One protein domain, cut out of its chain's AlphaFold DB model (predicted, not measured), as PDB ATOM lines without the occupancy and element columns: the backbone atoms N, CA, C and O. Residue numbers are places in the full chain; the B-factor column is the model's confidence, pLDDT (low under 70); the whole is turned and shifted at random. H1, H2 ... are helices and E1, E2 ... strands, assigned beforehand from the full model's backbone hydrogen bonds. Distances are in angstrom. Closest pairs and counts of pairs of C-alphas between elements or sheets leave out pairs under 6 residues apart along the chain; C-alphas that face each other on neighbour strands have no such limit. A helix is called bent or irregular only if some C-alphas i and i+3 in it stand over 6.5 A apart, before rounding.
ATOM      1  N   LEU A  31     179.907 107.859 163.888       94.44
ATOM      2  CA  LEU A  31     180.376 108.935 163.021       94.44
ATOM      3  C   LEU A  31     179.211 109.667 162.352       94.44
ATOM      4  O   LEU A  31     178.150 109.112 162.050       94.44
ATOM      5  N   SER A  32     179.403 110.959 162.141       94.25
ATOM      6  CA  SER A  32     178.482 111.858 161.455       94.25
ATOM      7  C   SER A  32     179.267 112.851 160.605       94.25
ATOM      8  O   SER A  32     180.407 113.175 160.918       94.25
ATOM      9  N   ILE A  33     178.651 113.367 159.549       93.12
ATOM     10  CA  ILE A  33     179.194 114.446 158.726       93.12
ATOM     11  C   ILE A  33     178.526 115.744 159.159       93.12
ATOM     12  O   ILE A  33     177.302 115.827 159.240       93.12
ATOM     13  N   ARG A  34     179.322 116.766 159.440       92.81
ATOM     14  CA  ARG A  34     178.882 118.125 159.730       92.81
ATOM     15  C   ARG A  34     179.300 119.032 158.582       92.81
ATOM     16  O   ARG A  34     180.476 119.087 158.244       92.81
ATOM     17  N   GLY A  35     178.358 119.778 158.026       90.94
ATOM     18  CA  GLY A  35     178.641 120.702 156.931       90.94
ATOM     19  C   GLY A  35     177.500 121.675 156.692       90.94
ATOM     20  O   GLY A  35     176.398 121.483 157.209       90.94
ATOM     21  N   THR A  36     177.761 122.732 155.929       88.56
ATOM     22  CA  THR A  36     176.709 123.651 155.482       88.56
ATOM     23  C   THR A  36     176.041 123.053 154.255       88.56
ATOM     24  O   THR A  36     176.637 123.001 153.188       88.56
ATOM     25  N   LEU A  37     174.809 122.580 154.421       85.31
ATOM     26  CA  LEU A  37     174.067 121.882 153.374       85.31
ATOM     27  C   LEU A  37     172.829 122.683 152.968       85.31
ATOM     28  O   LEU A  37     172.267 123.405 153.811       85.31
ATOM     29  N   PRO A  38     172.360 122.538 151.711       83.44
ATOM     30  CA  PRO A  38     171.084 123.093 151.295       83.44
ATOM     31  C   PRO A  38     169.967 122.577 152.209       83.44
ATOM     32  O   PRO A  38     170.042 121.461 152.740       83.44
ATOM     33  N   PRO A  39     168.938 123.398 152.463       83.06
ATOM     34  CA  PRO A  39     167.836 122.980 153.308       83.06
ATOM     35  C   PRO A  39     167.170 121.731 152.731       83.06
ATOM     36  O   PRO A  39     167.012 121.592 151.521       83.06
ATOM     37  N   LYS A  40     166.770 120.812 153.616       78.81
ATOM     38  CA  LYS A  40     165.989 119.641 153.205       78.81
ATOM     39  C   LYS A  40     164.726 120.108 152.470       78.81
ATOM     40  O   LYS A  40     164.121 121.076 152.927       78.81
ATOM     41  N   PRO A  41     164.279 119.401 151.421       73.56
ATOM     42  CA  PRO A  41     163.114 119.805 150.630       73.56
ATOM     43  C   PRO A  41     161.821 119.907 151.459       73.56
ATOM     44  O   PRO A  41     160.931 120.674 151.123       73.56
ATOM     45  N   SER A  42     161.727 119.180 152.577       78.19
ATOM     46  CA  SER A  42     160.611 119.243 153.530       78.19
ATOM     47  C   SER A  42     160.786 120.281 154.650       78.19
ATOM     48  O   SER A  42     159.930 120.406 155.525       78.19
ATOM     49  N   SER A  43     161.903 121.012 154.679       77.00
ATOM     50  CA  SER A  43     162.194 122.001 155.716       77.00
ATOM     51  C   SER A  43     161.629 123.368 155.349       77.00
ATOM     52  O   SER A  43     161.748 123.818 154.217       77.00
ATOM     53  N   LYS A  44     161.114 124.100 156.344       80.75
ATOM     54  CA  LYS A  44     160.697 125.508 156.187       80.75
ATOM     55  C   LYS A  44     161.878 126.477 156.000       80.75
ATOM     56  O   LYS A  44     161.676 127.680 155.873       80.75
ATOM     57  N   ARG A  45     163.121 125.987 156.068       78.94
ATOM     58  CA  ARG A  45     164.330 126.810 155.937       78.94
ATOM     59  C   ARG A  45     164.621 127.074 154.464       78.94
ATOM     60  O   ARG A  45     164.686 126.143 153.680       78.94
ATOM     61  N   THR A  46     164.868 128.334 154.121       79.25
ATOM     62  CA  THR A  46     165.149 128.771 152.742       79.25
ATOM     63  C   THR A  46     166.635 128.995 152.463       79.25
ATOM     64  O   THR A  46     167.021 129.163 151.312       79.25
ATOM     65  N   LYS A  47     167.483 128.991 153.498       84.31
ATOM     66  CA  LYS A  47     168.927 129.240 153.384       84.31
ATOM     67  C   LYS A  47     169.744 127.991 153.745       84.31
ATOM     68  O   LYS A  47     169.323 127.231 154.633       84.31
ATOM     69  N   PRO A  48     170.913 127.780 153.105       85.50
ATOM     70  CA  PRO A  48     171.882 126.787 153.548       85.50
ATOM     71  C   PRO A  48     172.236 127.001 155.018       85.50
ATOM     72  O   PRO A  48     172.345 128.131 155.493       85.50
ATOM     73  N   HIS A  49     172.382 125.908 155.752       87.75
ATOM     74  CA  HIS A  49     172.699 125.959 157.174       87.75
ATOM     75  C   HIS A  49     173.523 124.746 157.580       87.75
ATOM     76  O   HIS A  49     173.530 123.728 156.886       87.75
ATOM     77  N   GLN A  50     174.201 124.847 158.725       89.12
ATOM     78  CA  GLN A  50     174.921 123.709 159.277       89.12
ATOM     79  C   GLN A  50     173.952 122.574 159.598       89.12
ATOM     80  O   GLN A  50     173.007 122.729 160.374       89.12
ATOM     81  N   GLN A  51     174.219 121.428 158.996       90.25
ATOM     82  CA  GLN A  51     173.495 120.190 159.196       90.25
ATOM     83  C   GLN A  51     174.464 119.108 159.655       90.25
ATOM     84  O   GLN A  51     175.661 119.141 159.362       90.25
ATOM     85  N   LEU A  52     173.913 118.156 160.403       90.88
ATOM     86  CA  LEU A  52     174.599 116.949 160.824       90.88
ATOM     87  C   LEU A  52     173.906 115.757 160.156       90.88
ATOM     88  O   LEU A  52     172.716 115.530 160.380       90.88
ATOM     89  N   ILE A  53     174.642 115.014 159.338       89.44
ATOM     90  CA  ILE A  53     174.192 113.770 158.720       89.44
ATOM     91  C   ILE A  53     174.815 112.621 159.499       89.44
ATOM     92  O   ILE A  53     176.030 112.443 159.495       89.44
ATOM     93  N   SER A  54     173.993 111.834 160.184       91.31
ATOM     94  CA  SER A  54     174.466 110.620 160.843       91.31
ATOM     95  C   SER A  54     174.720 109.526 159.814       91.31
ATOM     96  O   SER A  54     173.822 109.183 159.053       91.31
ATOM     97  N   LEU A  55     175.928 108.960 159.827       91.12
ATOM     98  CA  LEU A  55     176.320 107.884 158.911       91.12
ATOM     99  C   LEU A  55     175.885 106.502 159.406       91.12
ATOM    100  O   LEU A  55     175.887 105.540 158.650       91.12
ATOM    101  N   GLY A  56     175.560 106.381 160.695       91.12
ATOM    102  CA  GLY A  56     175.186 105.103 161.307       91.12
ATOM    103  C   GLY A  56     176.354 104.134 161.519       91.12
ATOM    104  O   GLY A  56     176.142 103.086 162.119       91.12
ATOM    105  N   VAL A  57     177.571 104.495 161.101       92.50
ATOM    106  CA  VAL A  57     178.787 103.687 161.265       92.50
ATOM    107  C   VAL A  57     179.535 104.027 162.552       92.50
ATOM    108  O   VAL A  57     179.446 105.148 163.062       92.50
ATOM    109  N   TYR A  58     180.289 103.057 163.062       93.38
ATOM    110  CA  TYR A  58     181.124 103.212 164.251       93.38
ATOM    111  C   TYR A  58     182.425 103.968 163.956       93.38
ATOM    112  O   TYR A  58     182.925 103.948 162.833       93.38
ATOM    113  N   ALA A  59     183.010 104.595 164.977       90.69
ATOM    114  CA  ALA A  59     184.308 105.270 164.927       90.69
ATOM    115  C   ALA A  59     185.488 104.278 164.953       90.69
ATOM    116  O   ALA A  59     186.395 104.378 165.775       90.69
ATOM    117  N   ASN A  60     185.452 103.292 164.060       91.56
ATOM    118  CA  ASN A  60     186.516 102.318 163.841       91.56
ATOM    119  C   ASN A  60     187.167 102.554 162.460       91.56
ATOM    120  O   ASN A  60     186.634 103.337 161.670       91.56
ATOM    121  N   PRO A  61     188.305 101.910 162.136       90.62
ATOM    122  CA  PRO A  61     189.009 102.152 160.874       90.62
ATOM    123  C   PRO A  61     188.128 102.007 159.624       90.62
ATOM    124  O   PRO A  61     188.133 102.892 158.773       90.62
ATOM    125  N   ALA A  62     187.302 100.958 159.552       90.44
ATOM    126  CA  ALA A  62     186.388 100.737 158.429       90.44
ATOM    127  C   ALA A  62     185.306 101.830 158.335       90.44
ATOM    128  O   ALA A  62     184.995 102.326 157.252       90.44
ATOM    129  N   GLY A  63     184.755 102.250 159.475       92.38
ATOM    130  CA  GLY A  63     183.783 103.336 159.539       92.38
ATOM    131  C   GLY A  63     184.384 104.687 159.158       92.38
ATOM    132  O   GLY A  63     183.705 105.487 158.522       92.38
ATOM    133  N   LEU A  64     185.655 104.934 159.482       92.38
ATOM    134  CA  LEU A  64     186.375 106.147 159.090       92.38
ATOM    135  C   LEU A  64     186.648 106.194 157.582       92.38
ATOM    136  O   LEU A  64     186.458 107.243 156.970       92.38
ATOM    137  N   GLU A  65     187.024 105.070 156.966       92.69
ATOM    138  CA  GLU A  65     187.167 104.974 155.506       92.69
ATOM    139  C   GLU A  65     185.841 105.201 154.777       92.69
ATOM    140  O   GLU A  65     185.786 105.939 153.787       92.69
ATOM    141  N   TYR A  66     184.763 104.605 155.290       93.38
ATOM    142  CA  TYR A  66     183.423 104.820 154.761       93.38
ATOM    143  C   TYR A  66     182.992 106.283 154.914       93.38
ATOM    144  O   TYR A  66     182.521 106.895 153.957       93.38
ATOM    145  N   ALA A  67     183.200 106.868 156.097       93.31
ATOM    146  CA  ALA A  67     182.836 108.248 156.392       93.31
ATOM    147  C   ALA A  67     183.556 109.251 155.489       93.31
ATOM    148  O   ALA A  67     182.935 110.194 155.003       93.31
ATOM    149  N   GLU A  68     184.848 109.039 155.241       92.88
ATOM    150  CA  GLU A  68     185.617 109.843 154.297       92.88
ATOM    151  C   GLU A  68     185.061 109.729 152.874       92.88
ATOM    152  O   GLU A  68     184.788 110.749 152.245       92.88
ATOM    153  N   SER A  69     184.840 108.507 152.384       92.81
ATOM    154  CA  SER A  69     184.319 108.270 151.031       92.81
ATOM    155  C   SER A  69     182.947 108.922 150.829       92.81
ATOM    156  O   SER A  69     182.705 109.578 149.817       92.81
ATOM    157  N   GLU A  70     182.065 108.805 151.824       93.12
ATOM    158  CA  GLU A  70     180.736 109.415 151.793       93.12
ATOM    159  C   GLU A  70     180.807 110.945 151.874       93.12
ATOM    160  O   GLU A  70     180.059 111.635 151.184       93.12
ATOM    161  N   ALA A  71     181.740 111.502 152.651       92.12
ATOM    162  CA  ALA A  71     181.969 112.942 152.686       92.12
ATOM    163  C   ALA A  71     182.466 113.480 151.337       92.12
ATOM    164  O   ALA A  71     181.961 114.503 150.883       92.12
ATOM    165  N   PHE A  72     183.376 112.782 150.653       91.56
ATOM    166  CA  PHE A  72     183.783 113.152 149.293       91.56
ATOM    167  C   PHE A  72     182.624 113.067 148.297       91.56
ATOM    168  O   PHE A  72     182.430 113.988 147.504       91.56
ATOM    169  N   ARG A  73     181.811 112.006 148.371       91.56
ATOM    170  CA  ARG A  73     180.618 111.844 147.529       91.56
ATOM    171  C   ARG A  73     179.627 112.990 147.729       91.56
ATOM    172  O   ARG A  73     179.146 113.554 146.753       91.56
ATOM    173  N   LEU A  74     179.332 113.344 148.981       87.94
ATOM    174  CA  LEU A  74     178.438 114.455 149.311       87.94
ATOM    175  C   LEU A  74     179.026 115.803 148.900       87.94
ATOM    176  O   LEU A  74     178.301 116.633 148.369       87.94
ATOM    177  N   GLY A  75     180.324 116.012 149.115       86.31
ATOM    178  CA  GLY A  75     181.012 117.230 148.704       86.31
ATOM    179  C   GLY A  75     180.961 117.445 147.192       86.31
ATOM    180  O   GLY A  75     180.675 118.551 146.749       86.31
ATOM    181  N   GLY A  76     181.132 116.381 146.403       85.69
ATOM    182  CA  GLY A  76     181.004 116.441 144.943       85.69
ATOM    183  C   GLY A  76     179.588 116.740 144.437       85.69
ATOM    184  O   GLY A  76     179.445 117.190 143.311       85.69
ATOM    185  N   LEU A  77     178.545 116.523 145.247       83.50
ATOM    186  CA  LEU A  77     177.167 116.921 144.915       83.50
ATOM    187  C   LEU A  77     176.864 118.388 145.263       83.50
ATOM    188  O   LEU A  77     175.795 118.884 144.914       83.50
ATOM    189  N   LEU A  78     177.751 119.051 146.014       72.88
ATOM    190  CA  LEU A  78     177.604 120.447 146.439       72.88
ATOM    191  C   LEU A  78     178.409 121.428 145.574       72.88
ATOM    192  O   LEU A  78     178.170 122.629 145.692       72.88
ATOM    193  N   ALA A  79     179.358 120.925 144.777       58.81
ATOM    194  CA  ALA A  79     180.170 121.685 143.824       58.81
ATOM    195  C   ALA A  79     179.452 121.823 142.475       58.81
ATOM    196  O   ALA A  79     179.568 122.914 141.874       58.81
TER     197      ALA A  79
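What this domain is: This is residues 31 to 79 of the 79 residues of an uncharacterized protein of Leptolyngbyaceae cyanobacterium CCMR0082 (UniProt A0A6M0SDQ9). A long hairpin of two strands, E1 and E2, has a single helix, H1, folded back along it after a tight turn at the end of E2. At the opposite end of the hairpin, the long loop of residues 38 to 48 joins the two strands and lengthens the outline. The printed part has 49 residues, with two named strands and one named helix in the order E1, E2, H1; the sheet is E1 - E2, antiparallel, and the class is mixed, helices and strands. The whole is loose, with a radius of gyration of the C-alphas of 12.1 A, and elongated, spanning 37 by 20 by 14 A.

Where its parts are: Begin with the sheet and find C-alpha 31 at (180.376, 108.935, 163.021), where E1 begins. E1 covers residues 31 to 37 and measures 17.3 A from first to last C-alpha. Its partner E2, residues 49 to 58, is the longest strand by residues; it starts at C-alpha 49, (172.699, 125.959, 157.174), and measures 25.3 A. Look at residue 55, where E2 bends by 51 degrees. Then find H1, residues 61 to 76, which measures 22.8 A and ends at C-alpha 76, (181.004, 116.441, 144.943).

How they stand to each other: Start at the hairpin of E1 and E2, antiparallel neighbours with 160 degrees between their N-to-C directions. Look across the pair and you will find N 33 and O 53 at 2.8 A and N 51 and O 35 at 2.8 A, both within hydrogen-bond range. The C-alphas of Ser 32 and Ser 54 face each other at 4.2 A. Outward from the sheet comes H1, whose residues 63 to 75 have C-alphas within 10 A of the strands. E1 and H1 have 6 pairs of C-alphas within 8 A, and their closest C-alphas, those of Ile 33 and Ala 71, are 6.8 A apart. E2 and H1 have 4 such pairs, and their closest C-alphas, those of Val 57 and Gly 63, are 5.3 A apart. Inside H1 every O i to N i+4 pair is within hydrogen-bond range, and the helix is not bent.

The domain as a whole: The two C-alphas farthest apart in the domain are those of Lys 44, in the loop, and Pro 61, where H1 begins, at 37.0 A. The link from E1 to E2 is long, with 11 residues between them, while the link from E2 to H1 is tight, with 2. The printed part runs from residue 31 to residue 79, the chain's last residue, and has no cut. The mean pLDDT of the printed part is 87.5; residue 79 is under 70, and there the model's confidence is low.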